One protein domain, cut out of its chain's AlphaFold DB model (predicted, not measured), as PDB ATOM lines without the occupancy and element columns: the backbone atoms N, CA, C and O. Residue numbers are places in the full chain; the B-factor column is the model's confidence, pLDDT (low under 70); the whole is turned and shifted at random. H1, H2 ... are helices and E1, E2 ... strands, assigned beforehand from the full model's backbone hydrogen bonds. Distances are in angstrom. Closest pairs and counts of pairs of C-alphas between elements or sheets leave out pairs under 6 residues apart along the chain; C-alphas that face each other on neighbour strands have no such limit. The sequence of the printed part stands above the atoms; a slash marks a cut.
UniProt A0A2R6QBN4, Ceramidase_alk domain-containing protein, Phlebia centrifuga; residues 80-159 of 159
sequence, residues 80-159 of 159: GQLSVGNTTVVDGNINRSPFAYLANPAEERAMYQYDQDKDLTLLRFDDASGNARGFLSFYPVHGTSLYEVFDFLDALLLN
ATOM      1  N   GLY A  80     -47.112 -32.455  -7.367       96.81
ATOM      2  CA  GLY A  80     -47.614 -31.321  -6.604       96.81
ATOM      3  C   GLY A  80     -47.215 -29.992  -7.225       96.81
ATOM      4  O   GLY A  80     -46.644 -29.949  -8.319       96.81
ATOM      5  N   GLN A  81     -47.517 -28.911  -6.517       98.00
ATOM      6  CA  GLN A  81     -47.217 -27.549  -6.938       98.00
ATOM      7  C   GLN A  81     -46.456 -26.799  -5.843       98.00
ATOM      8  O   GLN A  81     -46.665 -27.021  -4.649       98.00
ATOM      9  N   LEU A  82     -45.567 -25.907  -6.277       97.88
ATOM     10  CA  LEU A  82     -44.884 -24.949  -5.420       97.88
ATOM     11  C   LEU A  82     -45.471 -23.561  -5.642       97.88
ATOM     12  O   LEU A  82     -45.662 -23.145  -6.785       97.88
ATOM     13  N   SER A  83     -45.699 -22.835  -4.554       98.12
ATOM     14  CA  SER A  83     -46.034 -21.413  -4.593       98.12
ATOM     15  C   SER A  83     -45.161 -20.637  -3.614       98.12
ATOM     16  O   SER A  83     -44.763 -21.155  -2.570       98.12
ATOM     17  N   VAL A  84     -44.828 -19.398  -3.976       98.31
ATOM     18  CA  VAL A  84     -44.051 -18.480  -3.137       98.31
ATOM     19  C   VAL A  84     -44.931 -17.291  -2.793       98.31
ATOM     20  O   VAL A  84     -45.596 -16.737  -3.667       98.31
ATOM     21  N   GLY A  85     -44.936 -16.917  -1.520       97.81
ATOM     22  CA  GLY A  85     -45.627 -15.736  -1.026       97.81
ATOM     23  C   GLY A  85     -44.768 -14.968  -0.036       97.81
ATOM     24  O   GLY A  85     -43.878 -15.527   0.604       97.81
ATOM     25  N   ASN A  86     -45.073 -13.684   0.108       97.75
ATOM     26  CA  ASN A  86     -44.398 -12.785   1.027       97.75
ATOM     27  C   ASN A  86     -45.432 -12.030   1.859       97.75
ATOM     28  O   ASN A  86     -46.523 -11.720   1.377       97.75
ATOM     29  N   THR A  87     -45.085 -11.733   3.104       97.56
ATOM     30  CA  THR A  87     -45.856 -10.842   3.974       97.56
ATOM     31  C   THR A  87     -44.913 -10.071   4.886       97.56
ATOM     32  O   THR A  87     -43.790 -10.511   5.123       97.56
ATOM     33  N   THR A  88     -45.371  -8.952   5.429       97.56
ATOM     34  CA  THR A  88     -44.589  -8.140   6.364       97.56
ATOM     35  C   THR A  88     -45.012  -8.441   7.801       97.56
ATOM     36  O   THR A  88     -46.194  -8.382   8.141       97.56
ATOM     37  N   VAL A  89     -44.039  -8.740   8.659       97.44
ATOM     38  CA  VAL A  89     -44.204  -8.985  10.096       97.44
ATOM     39  C   VAL A  89     -43.409  -7.927  10.854       97.44
ATOM     40  O   VAL A  89     -42.191  -8.007  10.974       97.44
ATOM     41  N   VAL A  90     -44.093  -6.898  11.355       96.19
ATOM     42  CA  VAL A  90     -43.427  -5.722  11.948       96.19
ATOM     43  C   VAL A  90     -42.875  -6.019  13.348       96.19
ATOM     44  O   VAL A  90     -41.722  -5.690  13.637       96.19
ATOM     45  N   ASP A  91     -43.659  -6.704  14.182       95.81
ATOM     46  CA  ASP A  91     -43.367  -6.918  15.610       95.81
ATOM     47  C   ASP A  91     -42.695  -8.272  15.907       95.81
ATOM     48  O   ASP A  91     -42.727  -8.764  17.033       95.81
ATOM     49  N   GLY A  92     -42.090  -8.907  14.897       95.06
ATOM     50  CA  GLY A  92     -41.458 -10.222  15.050       95.06
ATOM     51  C   GLY A  92     -39.967 -10.187  15.405       95.06
ATOM     52  O   GLY A  92     -39.395 -11.234  15.693       95.06
ATOM     53  N   ASN A  93     -39.297  -9.032  15.322       96.94
ATOM     54  CA  ASN A  93     -37.868  -8.890  15.629       96.94
ATOM     55  C   ASN A  93     -37.488  -7.445  16.013       96.94
ATOM     56  O   ASN A  93     -38.219  -6.495  15.728       96.94
ATOM     57  N   ILE A  94     -36.311  -7.294  16.632       97.38
ATOM     58  CA  ILE A  94     -35.641  -6.008  16.893       97.38
ATOM     59  C   ILE A  94     -34.150  -6.108  16.542       97.38
ATOM     60  O   ILE A  94     -33.555  -7.186  16.637       97.38
ATOM     61  N   ASN A  95     -33.520  -4.990  16.175       97.88
ATOM     62  CA  ASN A  95     -32.071  -4.921  15.993       97.88
ATOM     63  C   ASN A  95     -31.369  -4.758  17.341       97.88
ATOM     64  O   ASN A  95     -31.551  -3.770  18.049       97.88
ATOM     65  N   ARG A  96     -30.520  -5.729  17.678       97.62
ATOM     66  CA  ARG A  96     -29.717  -5.724  18.910       97.62
ATOM     67  C   ARG A  96     -28.444  -4.866  18.831       97.62
ATOM     68  O   ARG A  96     -27.769  -4.711  19.843       97.62
ATOM     69  N   SER A  97     -28.121  -4.313  17.660       98.12
ATOM     70  CA  SER A  97     -26.923  -3.499  17.399       98.12
ATOM     71  C   SER A  97     -27.228  -2.255  16.541       98.12
ATOM     72  O   SER A  97     -26.604  -2.057  15.493       98.12
ATOM     73  N   PRO A  98     -28.151  -1.368  16.960       97.75
ATOM     74  CA  PRO A  98     -28.590  -0.229  16.146       97.75
ATOM     75  C   PRO A  98     -27.454   0.744  15.799       97.75
ATOM     76  O   PRO A  98     -27.396   1.257  14.686       97.75
ATOM     77  N   PHE A  99     -26.489   0.952  16.700       98.00
ATOM     78  CA  PHE A  99     -25.338   1.826  16.434       98.00
ATOM     79  C   PHE A  99     -24.441   1.314  15.304       98.00
ATOM     80  O   PHE A  99     -23.910   2.114  14.539       98.00
ATOM     81  N   ALA A 100     -24.296  -0.007  15.177       98.25
ATOM     82  CA  ALA A 100     -23.538  -0.601  14.083       98.25
ATOM     83  C   ALA A 100     -24.283  -0.432  12.754       98.25
ATOM     84  O   ALA A 100     -23.670  -0.046  11.766       98.25
ATOM     85  N   TYR A 101     -25.608  -0.625  12.744       98.25
ATOM     86  CA  TYR A 101     -26.421  -0.344  11.559       98.25
ATOM     87  C   TYR A 101     -26.287   1.118  11.118       98.25
ATOM     88  O   TYR A 101     -26.087   1.384   9.941       98.25
ATOM     89  N   LEU A 102     -26.312   2.075  12.052       98.25
ATOM     90  CA  LEU A 102     -26.151   3.503  11.745       98.25
ATOM     91  C   LEU A 102     -24.788   3.866  11.133       98.25
ATOM     92  O   LEU A 102     -24.684   4.926  10.513       98.25
ATOM     93  N   ALA A 103     -23.772   3.011  11.287       98.50
ATOM     94  CA  ALA A 103     -22.469   3.186  10.653       98.50
ATOM     95  C   ALA A 103     -22.467   2.812   9.157       98.50
ATOM     96  O   ALA A 103     -21.527   3.183   8.453       98.50
ATOM     97  N   ASN A 104     -23.509   2.135   8.657       98.50
ATOM     98  CA  ASN A 104     -23.685   1.905   7.223       98.50
ATOM     99  C   ASN A 104     -23.904   3.241   6.479       98.50
ATOM    100  O   ASN A 104     -24.513   4.169   7.046       98.50
ATOM    101  N   PRO A 105     -23.453   3.358   5.212       98.56
ATOM    102  CA  PRO A 105     -23.649   4.549   4.392       98.56
ATOM    103  C   PRO A 105     -25.091   5.062   4.435       98.56
ATOM    104  O   PRO A 105     -26.052   4.299   4.341       98.56
ATOM    105  N   ALA A 106     -25.259   6.378   4.586       98.38
ATOM    106  CA  ALA A 106     -26.589   6.977   4.702       98.38
ATOM    107  C   ALA A 106     -27.454   6.720   3.456       98.38
ATOM    108  O   ALA A 106     -28.655   6.497   3.585       98.38
ATOM    109  N   GLU A 107     -26.835   6.710   2.274       98.50
ATOM    110  CA  GLU A 107     -27.485   6.387   0.999       98.50
ATOM    111  C   GLU A 107     -28.003   4.945   0.943       98.50
ATOM    112  O   GLU A 107     -29.100   4.723   0.443       98.50
ATOM    113  N   GLU A 108     -27.278   3.985   1.525       98.38
ATOM    114  CA  GLU A 108     -27.727   2.596   1.615       98.38
ATOM    115  C   GLU A 108     -28.894   2.461   2.589       98.38
ATOM    116  O   GLU A 108     -29.922   1.885   2.246       98.38
ATOM    117  N   ARG A 109     -28.777   3.043   3.788       98.25
ATOM    118  CA  ARG A 109     -29.850   3.001   4.792       98.25
ATOM    119  C   ARG A 109     -31.147   3.620   4.283       98.25
ATOM    120  O   ARG A 109     -32.217   3.121   4.601       98.25
ATOM    121  N   ALA A 110     -31.058   4.670   3.466       98.12
ATOM    122  CA  ALA A 110     -32.218   5.316   2.858       98.12
ATOM    123  C   ALA A 110     -32.989   4.414   1.872       98.12
ATOM    124  O   ALA A 110     -34.123   4.744   1.529       98.12
ATOM    125  N   MET A 111     -32.412   3.287   1.430       98.19
ATOM    126  CA  MET A 111     -33.103   2.301   0.589       98.19
ATOM    127  C   MET A 111     -34.067   1.398   1.376       98.19
ATOM    128  O   MET A 111     -34.872   0.703   0.760       98.19
ATOM    129  N   TYR A 112     -34.009   1.401   2.712       97.12
ATOM    130  CA  TYR A 112     -34.778   0.498   3.569       97.12
ATOM    131  C   TYR A 112     -35.656   1.278   4.552       97.12
ATOM    132  O   TYR A 112     -35.253   2.297   5.108       97.12
ATOM    133  N   GLN A 113     -36.872   0.783   4.797       96.88
ATOM    134  CA  GLN A 113     -37.806   1.404   5.744       96.88
ATOM    135  C   GLN A 113     -37.424   1.153   7.213       96.88
ATOM    136  O   GLN A 113     -37.718   1.980   8.077       96.88
ATOM    137  N   TYR A 114     -36.796   0.013   7.499       97.06
ATOM    138  CA  TYR A 114     -36.466  -0.454   8.843       97.06
ATOM    139  C   TYR A 114     -34.989  -0.847   8.922       97.06
ATOM    140  O   TYR A 114     -34.357  -1.151   7.913       97.06
ATOM    141  N   ASP A 115     -34.451  -0.907  10.139       97.12
ATOM    142  CA  ASP A 115     -33.115  -1.436  10.431       97.12
ATOM    143  C   ASP A 115     -33.124  -2.940  10.781       97.12
ATOM    144  O   ASP A 115     -32.165  -3.470  11.345       97.12
ATOM    145  N   GLN A 116     -34.222  -3.626  10.457       97.06
ATOM    146  CA  GLN A 116     -34.338  -5.081  10.366       97.06
ATOM    147  C   GLN A 116     -35.138  -5.429   9.115       97.06
ATOM    148  O   GLN A 116     -36.048  -4.689   8.741       97.06
ATOM    149  N   ASP A 117     -34.898  -6.606   8.553       97.44
ATOM    150  CA  ASP A 117     -35.806  -7.165   7.557       97.44
ATOM    151  C   ASP A 117     -37.120  -7.579   8.231       97.44
ATOM    152  O   ASP A 117     -37.133  -8.328   9.217       97.44
ATOM    153  N   LYS A 118     -38.231  -7.066   7.696       97.81
ATOM    154  CA  LYS A 118     -39.593  -7.351   8.173       97.81
ATOM    155  C   LYS A 118     -40.351  -8.317   7.269       97.81
ATOM    156  O   LYS A 118     -41.457  -8.724   7.616       97.81
ATOM    157  N   ASP A 119     -39.777  -8.704   6.137       97.69
ATOM    158  CA  ASP A 119     -40.442  -9.584   5.186       97.69
ATOM    159  C   ASP A 119     -40.244 -11.052   5.562       97.69
ATOM    160  O   ASP A 119     -39.127 -11.556   5.681       97.69
ATOM    161  N   LEU A 120     -41.361 -11.757   5.724       98.25
ATOM    162  CA  LEU A 120     -41.417 -13.206   5.796       98.25
ATOM    163  C   LEU A 120     -41.701 -13.744   4.396       98.25
ATOM    164  O   LEU A 120     -42.726 -13.416   3.797       98.25
ATOM    165  N   THR A 121     -40.815 -14.602   3.893       98.44
ATOM    166  CA  THR A 121     -41.030 -15.353   2.646       98.44
ATOM    167  C   THR A 121     -41.470 -16.769   2.980       98.44
ATOM    168  O   THR A 121     -40.858 -17.421   3.823       98.44
ATOM    169  N   LEU A 122     -42.498 -17.279   2.308       97.94
ATOM    170  CA  LEU A 122     -42.991 -18.638   2.485       97.94
ATOM    171  C   LEU A 122     -43.000 -19.377   1.145       97.94
ATOM    172  O   LEU A 122     -43.613 -18.922   0.183       97.94
ATOM    173  N   LEU A 123     -42.340 -20.534   1.103       98.19
ATOM    174  CA  LEU A 123     -42.448 -21.514   0.024       98.19
ATOM    175  C   LEU A 123     -43.417 -22.605   0.473       98.19
ATOM    176  O   LEU A 123     -43.135 -23.328   1.428       98.19
ATOM    177  N   ARG A 124     -44.550 -22.731  -0.207       97.88
ATOM    178  CA  ARG A 124     -45.601 -23.700   0.103       97.88
ATOM    179  C   ARG A 124     -45.571 -24.870  -0.874       97.88
ATOM    180  O   ARG A 124     -45.335 -24.681  -2.065       97.88
ATOM    181  N   PHE A 125     -45.857 -26.058  -0.351       98.19
ATOM    182  CA  PHE A 125     -45.938 -27.311  -1.090       98.19
ATOM    183  C   PHE A 125     -47.376 -27.824  -1.024       98.19
ATOM    184  O   PHE A 125     -47.851 -28.184   0.056       98.19
ATOM    185  N   ASP A 126     -48.048 -27.886  -2.168       98.06
ATOM    186  CA  ASP A 126     -49.385 -28.468  -2.300       98.06
ATOM    187  C   ASP A 126     -49.320 -29.782  -3.090       98.06
ATOM    188  O   ASP A 126     -48.463 -29.965  -3.961       98.06
ATOM    189  N   ASP A 127     -50.211 -30.725  -2.786       96.94
ATOM    190  CA  ASP A 127     -50.391 -31.933  -3.590       96.94
ATOM    191  C   ASP A 127     -51.142 -31.650  -4.905       96.94
ATOM    192  O   ASP A 127     -51.623 -30.546  -5.156       96.94
ATOM    193  N   ALA A 128     -51.263 -32.663  -5.767       96.75
ATOM    194  CA  ALA A 128     -51.973 -32.543  -7.042       96.75
ATOM    195  C   ALA A 128     -53.474 -32.192  -6.917       96.75
ATOM    196  O   ALA A 128     -54.081 -31.796  -7.909       96.75
ATOM    197  N   SER A 129     -54.074 -32.340  -5.731       96.50
ATOM    198  CA  SER A 129     -55.464 -31.959  -5.440       96.50
ATOM    199  C   SER A 129     -55.576 -30.562  -4.812       96.50
ATOM    200  O   SER A 129     -56.687 -30.107  -4.547       96.50
ATOM    201  N   GLY A 130     -54.451 -29.875  -4.580       94.94
ATOM    202  CA  GLY A 130     -54.390 -28.551  -3.961       94.94
ATOM    203  C   GLY A 130     -54.361 -28.557  -2.430       94.94
ATOM    204  O   GLY A 130     -54.510 -27.494  -1.824       94.94
ATOM    205  N   ASN A 131     -54.174 -29.711  -1.776       96.50
ATOM    206  CA  ASN A 131     -54.052 -29.765  -0.317       96.50
ATOM    207  C   ASN A 131     -52.622 -29.447   0.128       96.50
ATOM    208  O   ASN A 131     -51.656 -29.945  -0.455       96.50
ATOM    209  N   ALA A 132     -52.487 -28.692   1.221       96.12
ATOM    210  CA  ALA A 132     -51.185 -28.373   1.797       96.12
ATOM    211  C   ALA A 132     -50.476 -29.630   2.321       96.12
ATOM    212  O   ALA A 132     -51.050 -30.409   3.082       96.12
ATOM    213  N   ARG A 133     -49.198 -29.787   1.967       96.00
ATOM    214  CA  ARG A 133     -48.311 -30.836   2.501       96.00
ATOM    215  C   ARG A 133     -47.236 -30.311   3.438       96.00
ATOM    216  O   ARG A 133     -46.693 -31.076   4.229       96.00
ATOM    217  N   GLY A 134     -46.888 -29.037   3.311       96.00
ATOM    218  CA  GLY A 134     -45.843 -28.413   4.107       96.00
ATOM    219  C   GLY A 134     -45.441 -27.054   3.560       96.00
ATOM    220  O   GLY A 134     -45.932 -26.602   2.521       96.00
ATOM    221  N   PHE A 135     -44.535 -26.400   4.275       96.94
ATOM    222  CA  PHE A 135     -43.978 -25.115   3.885       96.94
ATOM    223  C   PHE A 135     -42.558 -24.940   4.431       96.94
ATOM    224  O   PHE A 135     -42.163 -25.597   5.393       96.94
ATOM    225  N   LEU A 136     -41.815 -24.016   3.826       97.25
ATOM    226  CA  LEU A 136     -40.599 -23.428   4.376       97.25
ATOM    227  C   LEU A 136     -40.848 -21.936   4.581       97.25
ATOM    228  O   LEU A 136     -41.319 -21.268   3.663       97.25
ATOM    229  N   SER A 137     -40.526 -21.415   5.761       97.06
ATOM    230  CA  SER A 137     -40.639 -19.991   6.083       97.06
ATOM    231  C   SER A 137     -39.265 -19.388   6.353       97.06
ATOM    232  O   SER A 137     -38.514 -19.903   7.181       97.06
ATOM    233  N   PHE A 138     -38.970 -18.270   5.700       97.81
ATOM    234  CA  PHE A 138     -37.745 -17.499   5.868       97.81
ATOM    235  C   PHE A 138     -38.099 -16.165   6.516       97.81
ATOM    236  O   PHE A 138     -38.787 -15.345   5.909       97.81
ATOM    237  N   TYR A 139     -37.649 -15.973   7.754       97.81
ATOM    238  CA  TYR A 139     -37.828 -14.739   8.509       97.81
ATOM    239  C   TYR A 139     -36.657 -14.565   9.492       97.81
ATOM    240  O   TYR A 139     -36.377 -15.495  10.256       97.81
ATOM    241  N   PRO A 140     -35.940 -13.429   9.480       97.12
ATOM    242  CA  PRO A 140     -34.744 -13.259  10.292       97.12
ATOM    243  C   PRO A 140     -35.095 -12.858  11.725       97.12
ATOM    244  O   PRO A 140     -35.399 -11.707  12.034       97.12
ATOM    245  N   VAL A 141     -34.995 -13.823  12.632       96.94
ATOM    246  CA  VAL A 141     -35.081 -13.619  14.078       96.94
ATOM    247  C   VAL A 141     -34.174 -14.633  14.771       96.94
ATOM    248  O   VAL A 141     -34.002 -15.752  14.293       96.94
ATOM    249  N   HIS A 142     -33.537 -14.236  15.871       95.88
ATOM    250  CA  HIS A 142     -32.700 -15.154  16.644       95.88
ATOM    251  C   HIS A 142     -33.572 -16.086  17.493       95.88
ATOM    252  O   HIS A 142     -34.480 -15.620  18.179       95.88
ATOM    253  N   GLY A 143     -33.262 -17.385  17.494       92.94
ATOM    254  CA  GLY A 143     -33.928 -18.397  18.321       92.94
ATOM    255  C   GLY A 143     -33.510 -18.328  19.793       92.94
ATOM    256  O   GLY A 143     -32.958 -19.288  20.326       92.94
ATOM    257  N   THR A 144     -33.730 -17.175  20.430       93.50
ATOM    258  CA  THR A 144     -33.291 -16.837  21.799       93.50
ATOM    259  C   THR A 144     -34.445 -16.399  22.705       93.50
ATOM    260  O   THR A 144     -34.224 -15.695  23.687       93.50
ATOM    261  N   SER A 145     -35.692 -16.750  22.372       91.69
ATOM    262  CA  SER A 145     -36.849 -16.443  23.228       91.69
ATOM    263  C   SER A 145     -36.795 -17.194  24.560       91.69
ATOM    264  O   SER A 145     -37.211 -16.654  25.583       91.69
ATOM    265  N   LEU A 146     -36.255 -18.417  24.561       86.31
ATOM    266  CA  LEU A 146     -35.911 -19.120  25.790       86.31
ATOM    267  C   LEU A 146     -34.586 -18.580  26.327       86.31
ATOM    268  O   LEU A 146     -33.561 -18.607  25.645       86.31
ATOM    269  N   TYR A 147     -34.638 -18.067  27.553       76.06
ATOM    270  CA  TYR A 147     -33.479 -17.515  28.245       76.06
ATOM    271  C   TYR A 147     -32.560 -18.626  28.781       76.06
ATOM    272  O   TYR A 147     -32.998 -19.749  29.018       76.06
ATOM    273  N   GLU A 148     -31.290 -18.301  29.020       74.75
ATOM    274  CA  GLU A 148     -30.227 -19.253  29.399       74.75
ATOM    275  C   GLU A 148     -30.456 -20.003  30.726       74.75
ATOM    276  O   GLU A 148     -29.768 -20.976  31.007       74.75
ATOM    277  N   VAL A 149     -31.418 -19.566  31.542       67.56
ATOM    278  CA  VAL A 149     -31.749 -20.171  32.848       67.56
ATOM    279  C   VAL A 149     -32.693 -21.373  32.752       67.56
ATOM    280  O   VAL A 149     -33.060 -21.943  33.779       67.56
ATOM    281  N   PHE A 150     -33.149 -21.727  31.549       66.81
ATOM    282  CA  PHE A 150     -34.062 -22.845  31.337       66.81
ATOM    283  C   PHE A 150     -33.308 -24.091  30.854       66.81
ATOM    284  O   PHE A 150     -32.771 -24.104  29.751       66.81
ATOM    285  N   ASP A 151     -33.363 -25.170  31.637       68.12
ATOM    286  CA  ASP A 151     -32.727 -26.466  31.331       68.12
ATOM    287  C   ASP A 151     -33.598 -27.386  30.444       68.12
ATOM    288  O   ASP A 151     -33.540 -28.614  30.536       68.12
ATOM    289  N   PHE A 152     -34.448 -26.813  29.584       72.12
ATOM    290  CA  PHE A 152     -35.341 -27.576  28.705       72.12
ATOM    291  C   PHE A 152     -34.838 -27.589  27.262       72.12
ATOM    292  O   PHE A 152     -34.458 -26.557  26.709       72.12
ATOM    293  N   LEU A 153     -34.899 -28.764  26.630       66.94
ATOM    294  CA  LEU A 153     -34.812 -28.866  25.177       66.94
ATOM    295  C   LEU A 153     -36.133 -28.400  24.577       66.94
ATOM    296  O   LEU A 153     -37.193 -28.901  24.950       66.94
ATOM    297  N   ASP A 154     -36.049 -27.483  23.622       68.19
ATOM    298  CA  ASP A 154     -37.204 -27.019  22.867       68.19
ATOM    299  C   ASP A 154     -36.965 -27.212  21.372       68.19
ATOM    300  O   ASP A 154     -35.901 -26.894  20.828       68.19
ATOM    301  N   ALA A 155     -37.976 -27.768  20.721       58.62
ATOM    302  CA  ALA A 155     -38.083 -27.799  19.284       58.62
ATOM    303  C   ALA A 155     -39.311 -26.961  18.947       58.62
ATOM    304  O   ALA A 155     -40.429 -27.362  19.263       58.62
ATOM    305  N   LEU A 156     -39.099 -25.843  18.249       43.56
ATOM    306  CA  LEU A 156     -40.128 -25.145  17.475       43.56
ATOM    307  C   LEU A 156     -40.629 -26.072  16.351       43.56
ATOM    308  O   LEU A 156     -40.397 -25.852  15.166       43.56
ATOM    309  N   LEU A 157     -41.285 -27.163  16.729       33.47
ATOM    310  CA  LEU A 157     -42.256 -27.853  15.912       33.47
ATOM    311  C   LEU A 157     -43.554 -27.117  16.203       33.47
ATOM    312  O   LEU A 157     -44.184 -27.322  17.238       33.47
ATOM    313  N   LEU A 158     -43.892 -26.174  15.324       28.64
ATOM    314  CA  LEU A 158     -45.245 -25.637  15.259       28.64
ATOM    315  C   LEU A 158     -46.187 -26.846  15.128       28.64
ATOM    316  O   LEU A 158     -46.166 -27.522  14.099       28.64
ATOM    317  N   ASN A 159     -46.901 -27.158  16.215       24.80
ATOM    318  CA  ASN A 159     -47.993 -28.134  16.239       24.80
ATOM    319  C   ASN A 159     -49.127 -27.696  15.311       24.80
ATOM    320  O   ASN A 159     -49.417 -26.476  15.278       24.80
TER     321      ASN A 159
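Overview. This is residues 80 to 159 of the 159 residues of the protein "Ceramidase_alk domain-containing protein" of Phlebia centrifuga (UniProt A0A2R6QBN4). A narrow, twisted ribbon of three strands runs on at one end into a loop region with two short helices, H1 and H2, well beyond the strands. From E3 a tail without named elements, residues 139 to 159, goes off to one side and folds back, and its residues 147 to 153 stick out free. The printed part has 80 residues, with E1, H1, H2, E2 and E3 along the chain; the sheet's order is E1, E2, E3, antiparallel. The class is mixed, helices and strands, with under half of the residues in named elements. The whole is flat, spanning 50 by 41 by 15 A, and only just loose, close to extended, with a radius of gyration of the C-alphas of 17.4 A.

Along the chain. Find C-alpha 80 at (-47.614, -31.321, -6.604); from there E1, residues 80 to 88, runs 26.7 A. E2, residues 119 to 127, covers 26.0 A, and E3, residues 132 to 138, 17.8 A, ending at C-alpha 138 at (-37.745, -17.499, 5.868). H1 is residues 98 to 102 and H2 residues 106 to 109.

Arrangement. Look first at inner strand E2: E1 is its antiparallel neighbour at 160 degrees, with N 85 and O 122 2.9 A apart, within hydrogen-bond range. E2 and E3 form a hairpin, with N 123 and O 136 at 2.9 A, also within range. Neither helix is on the sheet. H1 and H2 are close but not clearly touching; their closest C-alphas, of Leu 102 and Arg 109, are 7.9 A apart. The O i to N i+4 pair of H1 is within hydrogen-bond range; H2 is too short for one.

Size, cuts and confidence. The farthest C-alphas, of Ala 103 and Ser 129, are 50.8 A apart. The printed part has no cut, and no link is long. Confidence is under 70 at residues 149 to 151 and 153 to 159.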